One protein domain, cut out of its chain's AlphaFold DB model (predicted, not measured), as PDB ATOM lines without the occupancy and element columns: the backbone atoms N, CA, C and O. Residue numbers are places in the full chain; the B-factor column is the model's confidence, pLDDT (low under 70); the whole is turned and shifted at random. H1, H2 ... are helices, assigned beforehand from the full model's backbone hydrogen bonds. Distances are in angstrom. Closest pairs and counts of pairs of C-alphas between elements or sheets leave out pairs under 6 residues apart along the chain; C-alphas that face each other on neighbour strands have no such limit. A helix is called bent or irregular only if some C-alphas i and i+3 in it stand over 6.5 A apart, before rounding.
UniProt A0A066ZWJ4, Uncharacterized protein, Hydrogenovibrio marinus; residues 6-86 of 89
ATOM      1  N   ILE A   6      66.009 -12.420 -35.716       90.25
ATOM      2  CA  ILE A   6      65.751 -13.371 -36.809       90.25
ATOM      3  C   ILE A   6      64.273 -13.345 -37.211       90.25
ATOM      4  O   ILE A   6      63.949 -13.502 -38.386       90.25
ATOM      5  N   PHE A   7      63.366 -13.094 -36.263       93.12
ATOM      6  CA  PHE A   7      61.925 -13.103 -36.512       93.12
ATOM      7  C   PHE A   7      61.366 -11.753 -36.949       93.12
ATOM      8  O   PHE A   7      60.175 -11.665 -37.228       93.12
ATOM      9  N   GLU A   8      62.180 -10.706 -37.072       94.06
ATOM     10  CA  GLU A   8      61.666  -9.394 -37.468       94.06
ATOM     11  C   GLU A   8      60.941  -9.375 -38.828       94.06
ATOM     12  O   GLU A   8      59.895  -8.730 -38.912       94.06
ATOM     13  N   PRO A   9      61.370 -10.126 -39.864       95.88
ATOM     14  CA  PRO A   9      60.617 -10.230 -41.117       95.88
ATOM     15  C   PRO A   9      59.206 -10.824 -40.962       95.88
ATOM     16  O   PRO A   9      58.363 -10.644 -41.839       95.88
ATOM     17  N   LEU A  10      58.922 -11.517 -39.852       95.81
ATOM     18  CA  LEU A  10      57.591 -12.027 -39.519       95.81
ATOM     19  C   LEU A  10      56.655 -10.922 -39.001       95.81
ATOM     20  O   LEU A  10      55.441 -11.107 -39.023       95.81
ATOM     21  N   ARG A  11      57.188  -9.781 -38.538       95.56
ATOM     22  CA  ARG A  11      56.413  -8.733 -37.857       95.56
ATOM     23  C   ARG A  11      55.270  -8.215 -38.715       95.56
ATOM     24  O   ARG A  11      54.127  -8.275 -38.282       95.56
ATOM     25  N   GLU A  12      55.562  -7.708 -39.908       96.62
ATOM     26  CA  GLU A  12      54.529  -7.137 -40.777       96.62
ATOM     27  C   GLU A  12      53.427  -8.130 -41.162       96.62
ATOM     28  O   GLU A  12      52.258  -7.817 -40.928       96.62
ATOM     29  N   PRO A  13      53.727  -9.337 -41.687       97.06
ATOM     30  CA  PRO A  13      52.666 -10.278 -42.019       97.06
ATOM     31  C   PRO A  13      51.884 -10.726 -40.776       97.06
ATOM     32  O   PRO A  13      50.677 -10.945 -40.860       97.06
ATOM     33  N   TYR A  14      52.526 -10.821 -39.612       97.00
ATOM     34  CA  TYR A  14      51.830 -11.150 -38.375       97.00
ATOM     35  C   TYR A  14      50.900 -10.020 -37.912       97.00
ATOM     36  O   TYR A  14      49.745 -10.276 -37.591       97.00
ATOM     37  N   LEU A  15      51.350  -8.763 -37.933       96.56
ATOM     38  CA  LEU A  15      50.507  -7.613 -37.589       96.56
ATOM     39  C   LEU A  15      49.326  -7.457 -38.552       96.56
ATOM     40  O   LEU A  15      48.227  -7.127 -38.105       96.56
ATOM     41  N   HIS A  16      49.524  -7.743 -39.843       97.56
ATOM     42  CA  HIS A  16      48.428  -7.762 -40.810       97.56
ATOM     43  C   HIS A  16      47.386  -8.826 -40.443       97.56
ATOM     44  O   HIS A  16      46.202  -8.507 -40.362       97.56
ATOM     45  N   LEU A  17      47.818 -10.045 -40.099       97.19
ATOM     46  CA  LEU A  17      46.914 -11.099 -39.630       97.19
ATOM     47  C   LEU A  17      46.118 -10.656 -38.393       97.19
ATOM     48  O   LEU A  17      44.901 -10.800 -38.361       97.19
ATOM     49  N   LEU A  18      46.782 -10.049 -37.403       95.56
ATOM     50  CA  LEU A  18      46.101  -9.526 -36.213       95.56
ATOM     51  C   LEU A  18      45.066  -8.452 -36.550       95.56
ATOM     52  O   LEU A  18      44.063  -8.342 -35.851       95.56
ATOM     53  N   SER A  19      45.318  -7.634 -37.572       95.75
ATOM     54  CA  SER A  19      44.370  -6.606 -37.998       95.75
ATOM     55  C   SER A  19      43.111  -7.214 -38.620       95.75
ATOM     56  O   SER A  19      42.017  -6.741 -38.327       95.75
ATOM     57  N   LEU A  20      43.251  -8.301 -39.388       95.19
ATOM     58  CA  LEU A  20      42.127  -9.037 -39.969       95.19
ATOM     59  C   LEU A  20      41.312  -9.742 -38.880       95.19
ATOM     60  O   LEU A  20      40.100  -9.582 -38.828       95.19
ATOM     61  N   MET A  21      41.983 -10.428 -37.946       91.88
ATOM     62  CA  MET A  21      41.340 -11.140 -36.829       91.88
ATOM     63  C   MET A  21      40.622 -10.223 -35.823       91.88
ATOM     64  O   MET A  21      39.884 -10.711 -34.972       91.88
ATOM     65  N   LYS A  22      40.878  -8.909 -35.865       91.50
ATOM     66  CA  LYS A  22      40.211  -7.902 -35.026       91.50
ATOM     67  C   LYS A  22      38.983  -7.278 -35.685       91.50
ATOM     68  O   LYS A  22      38.303  -6.507 -35.013       91.50
ATOM     69  N   LYS A  23      38.747  -7.524 -36.979       89.25
ATOM     70  CA  LYS A  23      37.545  -7.028 -37.650       89.25
ATOM     71  C   LYS A  23      36.327  -7.661 -36.982       89.25
ATOM     72  O   LYS A  23      36.318  -8.866 -36.734       89.25
ATOM     73  N   ASP A  24      35.343  -6.829 -36.674       84.56
ATOM     74  CA  ASP A  24      34.064  -7.304 -36.169       84.56
ATOM     75  C   ASP A  24      33.301  -7.978 -37.313       84.56
ATOM     76  O   ASP A  24      33.268  -7.457 -38.430       84.56
ATOM     77  N   ILE A  25      32.751  -9.156 -37.042       88.19
ATOM     78  CA  ILE A  25      31.984  -9.927 -38.023       88.19
ATOM     79  C   ILE A  25      30.493  -9.596 -37.955       88.19
ATOM     80  O   ILE A  25      29.776  -9.892 -38.905       88.19
ATOM     81  N   ASP A  26      30.033  -8.958 -36.871       84.06
ATOM     82  CA  ASP A  26      28.612  -8.670 -36.650       84.06
ATOM     83  C   ASP A  26      28.044  -7.678 -37.685       84.06
ATOM     84  O   ASP A  26      26.846  -7.694 -37.971       84.06
ATOM     85  N   ASP A  27      28.909  -6.858 -38.293       85.12
ATOM     86  CA  ASP A  27      28.556  -5.869 -39.319       85.12
ATOM     87  C   ASP A  27      28.729  -6.380 -40.765       85.12
ATOM     88  O   ASP A  27      28.475  -5.634 -41.715       85.12
ATOM     89  N   LEU A  28      29.182  -7.624 -40.960       91.19
ATOM     90  CA  LEU A  28      29.462  -8.185 -42.283       91.19
ATOM     91  C   LEU A  28      28.292  -9.026 -42.796       91.19
ATOM     92  O   LEU A  28      27.701  -9.826 -42.071       91.19
ATOM     93  N   ASP A  29      27.985  -8.899 -44.086       94.25
ATOM     94  CA  ASP A  29      27.123  -9.871 -44.755       94.25
ATOM     95  C   ASP A  29      27.860 -11.204 -45.004       94.25
ATOM     96  O   ASP A  29      29.063 -11.344 -44.764       94.25
ATOM     97  N   VAL A  30      27.132 -12.222 -45.476       93.56
ATOM     98  CA  VAL A  30      27.696 -13.561 -45.723       93.56
ATOM     99  C   VAL A  30      28.853 -13.510 -46.724       93.56
ATOM    100  O   VAL A  30      29.882 -14.136 -46.495       93.56
ATOM    101  N   GLN A  31      28.724 -12.731 -47.800       95.31
ATOM    102  CA  GLN A  31      29.754 -12.641 -48.834       95.31
ATOM    103  C   GLN A  31      31.011 -11.938 -48.302       95.31
ATOM    104  O   GLN A  31      32.129 -12.363 -48.582       95.31
ATOM    105  N   GLN A  32      30.834 -10.876 -47.520       94.88
ATOM    106  CA  GLN A  32      31.923 -10.160 -46.863       94.88
ATOM    107  C   GLN A  32      32.611 -11.018 -45.798       94.88
ATOM    108  O   GLN A  32      33.828 -10.945 -45.643       94.88
ATOM    109  N   THR A  33      31.843 -11.844 -45.086       94.56
ATOM    110  CA  THR A  33      32.370 -12.799 -44.108       94.56
ATOM    111  C   THR A  33      33.217 -13.863 -44.796       94.56
ATOM    112  O   THR A  33      34.349 -14.091 -44.378       94.56
ATOM    113  N   ASP A  34      32.720 -14.460 -45.881       95.44
ATOM    114  CA  ASP A  34      33.467 -15.454 -46.659       95.44
ATOM    115  C   ASP A  34      34.769 -14.858 -47.214       95.44
ATOM    116  O   ASP A  34      35.834 -15.461 -47.085       95.44
ATOM    117  N   GLN A  35      34.708 -13.633 -47.745       96.06
ATOM    118  CA  GLN A  35      35.890 -12.923 -48.231       96.06
ATOM    119  C   GLN A  35      36.894 -12.634 -47.104       96.06
ATOM    120  O   GLN A  35      38.099 -12.785 -47.292       96.06
ATOM    121  N   LEU A  36      36.422 -12.243 -45.915       95.88
ATOM    122  CA  LEU A  36      37.293 -12.028 -44.763       95.88
ATOM    123  C   LEU A  36      37.963 -13.331 -44.303       95.88
ATOM    124  O   LEU A  36      39.140 -13.320 -43.947       95.88
ATOM    125  N   LEU A  37      37.232 -14.445 -44.294       95.38
ATOM    126  CA  LEU A  37      37.792 -15.747 -43.937       95.38
ATOM    127  C   LEU A  37      38.879 -16.172 -44.931       95.38
ATOM    128  O   LEU A  37      39.948 -16.596 -44.496       95.38
ATOM    129  N   GLU A  38      38.661 -15.972 -46.232       96.38
ATOM    130  CA  GLU A  38      39.674 -16.213 -47.267       96.38
ATOM    131  C   GLU A  38      40.915 -15.324 -47.061       96.38
ATOM    132  O   GLU A  38      42.041 -15.827 -47.030       96.38
ATOM    133  N   GLU A  39      40.730 -14.022 -46.806       96.94
ATOM    134  CA  GLU A  39      41.831 -13.096 -46.492       96.94
ATOM    135  C   GLU A  39      42.638 -13.547 -45.261       96.94
ATOM    136  O   GLU A  39      43.872 -13.448 -45.241       96.94
ATOM    137  N   ILE A  40      41.959 -14.040 -44.219       96.62
ATOM    138  CA  ILE A  40      42.604 -14.572 -43.015       96.62
ATOM    139  C   ILE A  40      43.422 -15.818 -43.364       96.62
ATOM    140  O   ILE A  40      44.598 -15.871 -42.999       96.62
ATOM    141  N   GLU A  41      42.852 -16.785 -44.084       96.06
ATOM    142  CA  GLU A  41      43.541 -18.024 -44.469       96.06
ATOM    143  C   GLU A  41      44.787 -17.754 -45.330       96.06
ATOM    144  O   GLU A  41      45.871 -18.295 -45.069       96.06
ATOM    145  N   GLU A  42      44.685 -16.864 -46.319       96.69
ATOM    146  CA  GLU A  42      45.825 -16.448 -47.140       96.69
ATOM    147  C   GLU A  42      46.932 -15.812 -46.289       96.69
ATOM    148  O   GLU A  42      48.131 -16.088 -46.459       96.69
ATOM    149  N   GLN A  43      46.538 -14.962 -45.344       97.88
ATOM    150  CA  GLN A  43      47.476 -14.258 -44.491       97.88
ATOM    151  C   GLN A  43      48.120 -15.187 -43.449       97.88
ATOM    152  O   GLN A  43      49.320 -15.059 -43.184       97.88
ATOM    153  N   GLU A  44      47.391 -16.170 -42.912       97.50
ATOM    154  CA  GLU A  44      47.945 -17.254 -42.095       97.50
ATOM    155  C   GLU A  44      49.021 -18.024 -42.865       97.50
ATOM    156  O   GLU A  44      50.144 -18.204 -42.373       97.50
ATOM    157  N   GLN A  45      48.724 -18.410 -44.107       96.94
ATOM    158  CA  GLN A  45      49.659 -19.125 -44.969       96.94
ATOM    159  C   GLN A  45      50.916 -18.292 -45.257       96.94
ATOM    160  O   GLN A  45      52.039 -18.811 -45.231       96.94
ATOM    161  N   LYS A  46      50.763 -16.978 -45.458       97.50
ATOM    162  CA  LYS A  46      51.884 -16.041 -45.628       97.50
ATOM    163  C   LYS A  46      52.768 -15.972 -44.382       97.50
ATOM    164  O   LYS A  46      53.993 -16.055 -44.507       97.50
ATOM    165  N   VAL A  47      52.178 -15.869 -43.189       97.75
ATOM    166  CA  VAL A  47      52.913 -15.882 -41.911       97.75
ATOM    167  C   VAL A  47      53.692 -17.190 -41.754       97.75
ATOM    168  O   VAL A  47      54.891 -17.166 -41.461       97.75
ATOM    169  N   LEU A  48      53.053 -18.335 -42.005       97.50
ATOM    170  CA  LEU A  48      53.701 -19.645 -41.921       97.50
ATOM    171  C   LEU A  48      54.848 -19.796 -42.922       97.50
ATOM    172  O   LEU A  48      55.890 -20.346 -42.571       97.50
ATOM    173  N   MET A  49      54.689 -19.289 -44.144       97.81
ATOM    174  CA  MET A  49      55.727 -19.339 -45.172       97.81
ATOM    175  C   MET A  49      56.948 -18.495 -44.795       97.81
ATOM    176  O   MET A  49      58.082 -18.928 -44.994       97.81
ATOM    177  N   VAL A  50      56.735 -17.303 -44.233       97.12
ATOM    178  CA  VAL A  50      57.833 -16.464 -43.731       97.12
ATOM    179  C   VAL A  50      58.552 -17.172 -42.586       97.12
ATOM    180  O   VAL A  50      59.773 -17.301 -42.627       97.12
ATOM    181  N   TYR A  51      57.811 -17.718 -41.621       95.81
ATOM    182  CA  TYR A  51      58.386 -18.520 -40.541       95.81
ATOM    183  C   TYR A  51      59.202 -19.718 -41.062       95.81
ATOM    184  O   TYR A  51      60.319 -19.956 -40.600       95.81
ATOM    185  N   ALA A  52      58.673 -20.460 -42.035       96.06
ATOM    186  CA  ALA A  52      59.343 -21.619 -42.618       96.06
ATOM    187  C   ALA A  52      60.670 -21.236 -43.291       96.06
ATOM    188  O   ALA A  52      61.681 -21.895 -43.076       96.06
ATOM    189  N   LYS A  53      60.701 -20.121 -44.032       96.19
ATOM    190  CA  LYS A  53      61.938 -19.590 -44.633       96.19
ATOM    191  C   LYS A  53      62.966 -19.178 -43.581       96.19
ATOM    192  O   LYS A  53      64.138 -19.505 -43.712       96.19
ATOM    193  N   LEU A  54      62.535 -18.487 -42.525       94.56
ATOM    194  CA  LEU A  54      63.427 -18.053 -41.443       94.56
ATOM    195  C   LEU A  54      64.033 -19.231 -40.671       94.56
ATOM    196  O   LEU A  54      65.136 -19.127 -40.145       94.56
ATOM    197  N   THR A  55      63.310 -20.348 -40.606       92.69
ATOM    198  CA  THR A  55      63.715 -21.541 -39.856       92.69
ATOM    199  C   THR A  55      64.243 -22.667 -40.739       92.69
ATOM    200  O   THR A  55      64.518 -23.744 -40.221       92.69
ATOM    201  N   GLU A  56      64.452 -22.440 -42.040       92.94
ATOM    202  CA  GLU A  56      64.864 -23.474 -43.000       92.94
ATOM    203  C   GLU A  56      66.175 -24.165 -42.594       92.94
ATOM    204  O   GLU A  56      66.286 -25.383 -42.695       92.94
ATOM    205  N   GLY A  57      67.137 -23.421 -42.038       90.12
ATOM    206  CA  GLY A  57      68.401 -23.984 -41.544       90.12
ATOM    207  C   GLY A  57      68.264 -24.902 -40.318       90.12
ATOM    208  O   GLY A  57      69.199 -25.630 -39.999       90.12
ATOM    209  N   ILE A  58      67.115 -24.878 -39.636       91.19
ATOM    210  CA  ILE A  58      66.811 -25.692 -38.448       91.19
ATOM    211  C   ILE A  58      65.795 -26.787 -38.795       91.19
ATOM    212  O   ILE A  58      65.954 -27.938 -38.398       91.19
ATOM    213  N   ASN A  59      64.750 -26.434 -39.547       89.56
ATOM    214  CA  ASN A  59      63.730 -27.341 -40.051       89.56
ATOM    215  C   ASN A  59      63.523 -27.137 -41.567       89.56
ATOM    216  O   ASN A  59      62.592 -26.431 -41.976       89.56
ATOM    217  N   PRO A  60      64.330 -27.811 -42.407       90.56
ATOM    218  CA  PRO A  60      64.220 -27.729 -43.865       90.56
ATOM    219  C   PRO A  60      62.874 -28.231 -44.413       90.56
ATOM    220  O   PRO A  60      62.437 -27.827 -45.487       90.56
ATOM    221  N   GLY A  61      62.185 -29.114 -43.676       93.94
ATOM    222  CA  GLY A  61      60.889 -29.670 -44.076       93.94
ATOM    223  C   GLY A  61      59.734 -28.670 -43.982       93.94
ATOM    224  O   GLY A  61      58.719 -28.844 -44.657       93.94
ATOM    225  N   SER A  62      59.899 -27.598 -43.203       93.19
ATOM    226  CA  SER A  62      58.831 -26.647 -42.880       93.19
ATOM    227  C   SER A  62      58.202 -25.994 -44.114       93.19
ATOM    228  O   SER A  62      56.982 -25.896 -44.195       93.19
ATOM    229  N   ILE A  63      58.993 -25.612 -45.123       95.12
ATOM    230  CA  ILE A  63      58.471 -24.993 -46.355       95.12
ATOM    231  C   ILE A  63      57.548 -25.963 -47.098       95.12
ATOM    232  O   ILE A  63      56.481 -25.573 -47.577       95.12
ATOM    233  N   LYS A  64      57.954 -27.234 -47.194       95.62
ATOM    234  CA  LYS A  64      57.161 -28.284 -47.837       95.62
ATOM    235  C   LYS A  64      55.879 -28.552 -47.049       95.62
ATOM    236  O   LYS A  64      54.811 -28.621 -47.642       95.62
ATOM    237  N   GLU A  65      55.974 -28.637 -45.726       94.88
ATOM    238  CA  GLU A  65      54.819 -28.859 -44.852       94.88
ATOM    239  C   GLU A  65      53.784 -27.733 -44.941       94.88
ATOM    240  O   GLU A  65      52.590 -28.027 -44.941       94.88
ATOM    241  N   VAL A  66      54.208 -26.468 -45.060       95.19
ATOM    242  CA  VAL A  66      53.288 -25.338 -45.290       95.19
ATOM    243  C   VAL A  66      52.587 -25.482 -46.640       95.19
ATOM    244  O   VAL A  66      51.365 -25.389 -46.713       95.19
ATOM    245  N   LYS A  67      53.342 -25.763 -47.712       93.56
ATOM    246  CA  LYS A  67      52.782 -25.930 -49.066       93.56
ATOM    247  C   LYS A  67      51.788 -27.086 -49.170       93.56
ATOM    248  O   LYS A  67      50.843 -27.002 -49.941       93.56
ATOM    249  N   GLU A  68      51.999 -28.151 -48.405       95.56
ATOM    250  CA  GLU A  68      51.116 -29.323 -48.368       95.56
ATOM    251  C   GLU A  68      49.983 -29.196 -47.332       95.56
ATOM    252  O   GLU A  68      49.243 -30.155 -47.123       95.56
ATOM    253  N   GLY A  69      49.863 -28.060 -46.632       91.00
ATOM    254  CA  GLY A  69      48.841 -27.844 -45.598       91.00
ATOM    255  C   GLY A  69      49.021 -28.700 -44.334       91.00
ATOM    256  O   GLY A  69      48.115 -28.798 -43.501       91.00
ATOM    257  N   ARG A  70      50.188 -29.336 -44.172       92.44
ATOM    258  CA  ARG A  70      50.549 -30.140 -42.993       92.44
ATOM    259  C   ARG A  70      50.994 -29.260 -41.826       92.44
ATOM    260  O   ARG A  70      50.774 -29.619 -40.670       92.44
ATOM    261  N   LEU A  71      51.564 -28.091 -42.123       91.81
ATOM    262  CA  LEU A  71      51.807 -27.040 -41.142       91.81
ATOM    263  C   LEU A  71      50.614 -26.084 -41.105       91.81
ATOM    264  O   LEU A  71      50.316 -25.452 -42.109       91.81
ATOM    265  N   LYS A  72      49.970 -25.949 -39.942       92.94
ATOM    266  CA  LYS A  72      48.819 -25.054 -39.756       92.94
ATOM    267  C   LYS A  72      49.118 -23.923 -38.787       92.94
ATOM    268  O   LYS A  72      49.915 -24.090 -37.851       92.94
ATOM    269  N   TYR A  73      48.446 -22.798 -38.994       94.31
ATOM    270  CA  TYR A  73      48.378 -21.724 -38.021       94.31
ATOM    271  C   TYR A  73      47.418 -22.155 -36.905       94.31
ATOM    272  O   TYR A  73      46.403 -22.799 -37.141       94.31
ATOM    273  N   THR A  74      47.821 -21.948 -35.656       94.56
ATOM    274  CA  THR A  74      47.087 -22.420 -34.470       94.56
ATOM    275  C   THR A  74      47.267 -21.415 -33.344       94.56
ATOM    276  O   THR A  74      48.249 -20.671 -33.353       94.56
ATOM    277  N   GLY A  75      46.414 -21.457 -32.316       92.75
ATOM    278  CA  GLY A  75      46.586 -20.619 -31.119       92.75
ATOM    279  C   GLY A  75      47.988 -20.737 -30.497       92.75
ATOM    280  O   GLY A  75      48.634 -19.737 -30.212       92.75
ATOM    281  N   LYS A  76      48.555 -21.951 -30.434       93.81
ATOM    282  CA  LYS A  76      49.934 -22.151 -29.944       93.81
ATOM    283  C   LYS A  76      50.991 -21.451 -30.807       93.81
ATOM    284  O   LYS A  76      51.997 -20.980 -30.276       93.81
ATOM    285  N   ARG A  77      50.801 -21.405 -32.132       93.62
ATOM    286  CA  ARG A  77      51.693 -20.661 -33.038       93.62
ATOM    287  C   ARG A  77      51.518 -19.163 -32.890       93.62
ATOM    288  O   ARG A  77      52.523 -18.464 -32.876       93.62
ATOM    289  N   HIS A  78      50.283 -18.695 -32.741       94.75
ATOM    290  CA  HIS A  78      49.997 -17.300 -32.448       94.75
ATOM    291  C   HIS A  78      50.771 -16.837 -31.203       94.75
ATOM    292  O   HIS A  78      51.566 -15.903 -31.303       94.75
ATOM    293  N   ASP A  79      50.654 -17.562 -30.085       93.69
ATOM    294  CA  ASP A  79      51.372 -17.252 -28.838       93.69
ATOM    295  C   ASP A  79      52.892 -17.307 -29.008       93.69
ATOM    296  O   ASP A  79      53.651 -16.576 -28.367       93.69
ATOM    297  N   TYR A  80      53.380 -18.237 -29.826       93.81
ATOM    298  CA  TYR A  80      54.800 -18.341 -30.123       93.81
ATOM    299  C   TYR A  80      55.296 -17.131 -30.925       93.81
ATOM    300  O   TYR A  80      56.279 -16.509 -30.530       93.81
ATOM    301  N   PHE A  81      54.604 -16.742 -31.997       94.25
ATOM    302  CA  PHE A  81      54.982 -15.591 -32.819       94.25
ATOM    303  C   PHE A  81      54.900 -14.276 -32.044       94.25
ATOM    304  O   PHE A  81      55.840 -13.485 -32.111       94.25
ATOM    305  N   ALA A  82      53.849 -14.079 -31.244       93.06
ATOM    306  CA  ALA A  82      53.722 -12.916 -30.371       93.06
ATOM    307  C   ALA A  82      54.924 -12.792 -29.415       93.06
ATOM    308  O   ALA A  82      55.528 -11.721 -29.307       93.06
ATOM    309  N   ARG A  83      55.356 -13.910 -28.809       92.75
ATOM    310  CA  ARG A  83      56.552 -13.958 -27.952       92.75
ATOM    311  C   ARG A  83      57.833 -13.623 -28.704       92.75
ATOM    312  O   ARG A  83      58.590 -12.777 -28.232       92.75
ATOM    313  N   MET A  84      58.067 -14.247 -29.861       91.38
ATOM    314  CA  MET A  84      59.282 -14.017 -30.658       91.38
ATOM    315  C   MET A  84      59.400 -12.563 -31.133       91.38
ATOM    316  O   MET A  84      60.499 -12.008 -31.187       91.38
ATOM    317  N   LEU A  85      58.264 -11.926 -31.421       92.50
ATOM    318  CA  LEU A  85      58.187 -10.535 -31.866       92.50
ATOM    319  C   LEU A  85      58.179  -9.510 -30.720       92.50
ATOM    320  O   LEU A  85      58.259  -8.304 -30.987       92.50
ATOM    321  N   GLY A  86      58.092  -9.967 -29.466       90.00
ATOM    322  CA  GLY A  86      57.964  -9.105 -28.291       90.00
ATOM    323  C   GLY A  86      56.642  -8.331 -28.253       90.00
ATOM    324  O   GLY A  86      56.629  -7.186 -27.819       90.00
TER     325      GLY A  86
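Overview. This is residues 6 to 86 of the 89 residues of an uncharacterized protein of Hydrogenovibrio marinus (UniProt A0A066ZWJ4). A helical hairpin, H1 side by side with the longer H2, makes the long axis of this domain. After H2 the chain folds back: short H3 packs on the end part of H2, on the side away from H1, and H4 packs at a slant on the first half of H1. The printed part has 81 residues with four named helices, in the order H1, H2, H3, H4, and no named strand; the class is all helix. The whole is only just compact, close to loose, with a radius of gyration of the C-alphas of 13.6 A, and it spans 44 by 29 by 19 A.

Arrangement. H1, residues 6 to 21, and H2, residues 30 to 54, form a helical hairpin. They touch at a shallow tilt of 8 degrees, opposite ways, and their closest C-alphas, those of Pro 13 and Val 47, are 5.6 A apart. H1 has a kink of 36 degrees near residue 13. H2 also forms a helical hairpin with H3, residues 62 to 67. H2 touches H3 with residues 45 to 53 alone, at a shallow tilt of 28 degrees; the closest C-alphas, those of Ala 52 and Ser 62, are 5.1 A apart. H1, with residues 7 to 14 alone, touches H4, residues 75 to 85, at a steep tilt of 50 degrees, opposite ways; the closest C-alphas, those of Phe 7 and Met 84, are 6.5 A apart. H1 and H3, H2 and H4, and H3 and H4 are apart. Every O i to N i+4 pair is within hydrogen-bond range in H2, H3 and H4, and 8 of 12 are in H1.

Along the chain. H1 begins at C-alpha 6, (65.751, -13.371, -36.809), and is 24.5 A long; it is irregular, with C-alphas 6 and 9 7.4 A apart. H2 is 36.3 A long, H3 8.7 A. H4, 15.4 A, ends at C-alpha 85, (58.187, -10.535, -31.866).

Size, cuts and confidence. The C-alphas farthest apart, those of Asp 27 and Gly 57, are 43.8 A apart. The printed part has no cut, and its three links are short. The mean pLDDT of the printed part is 94.0, and no printed residue is under 70.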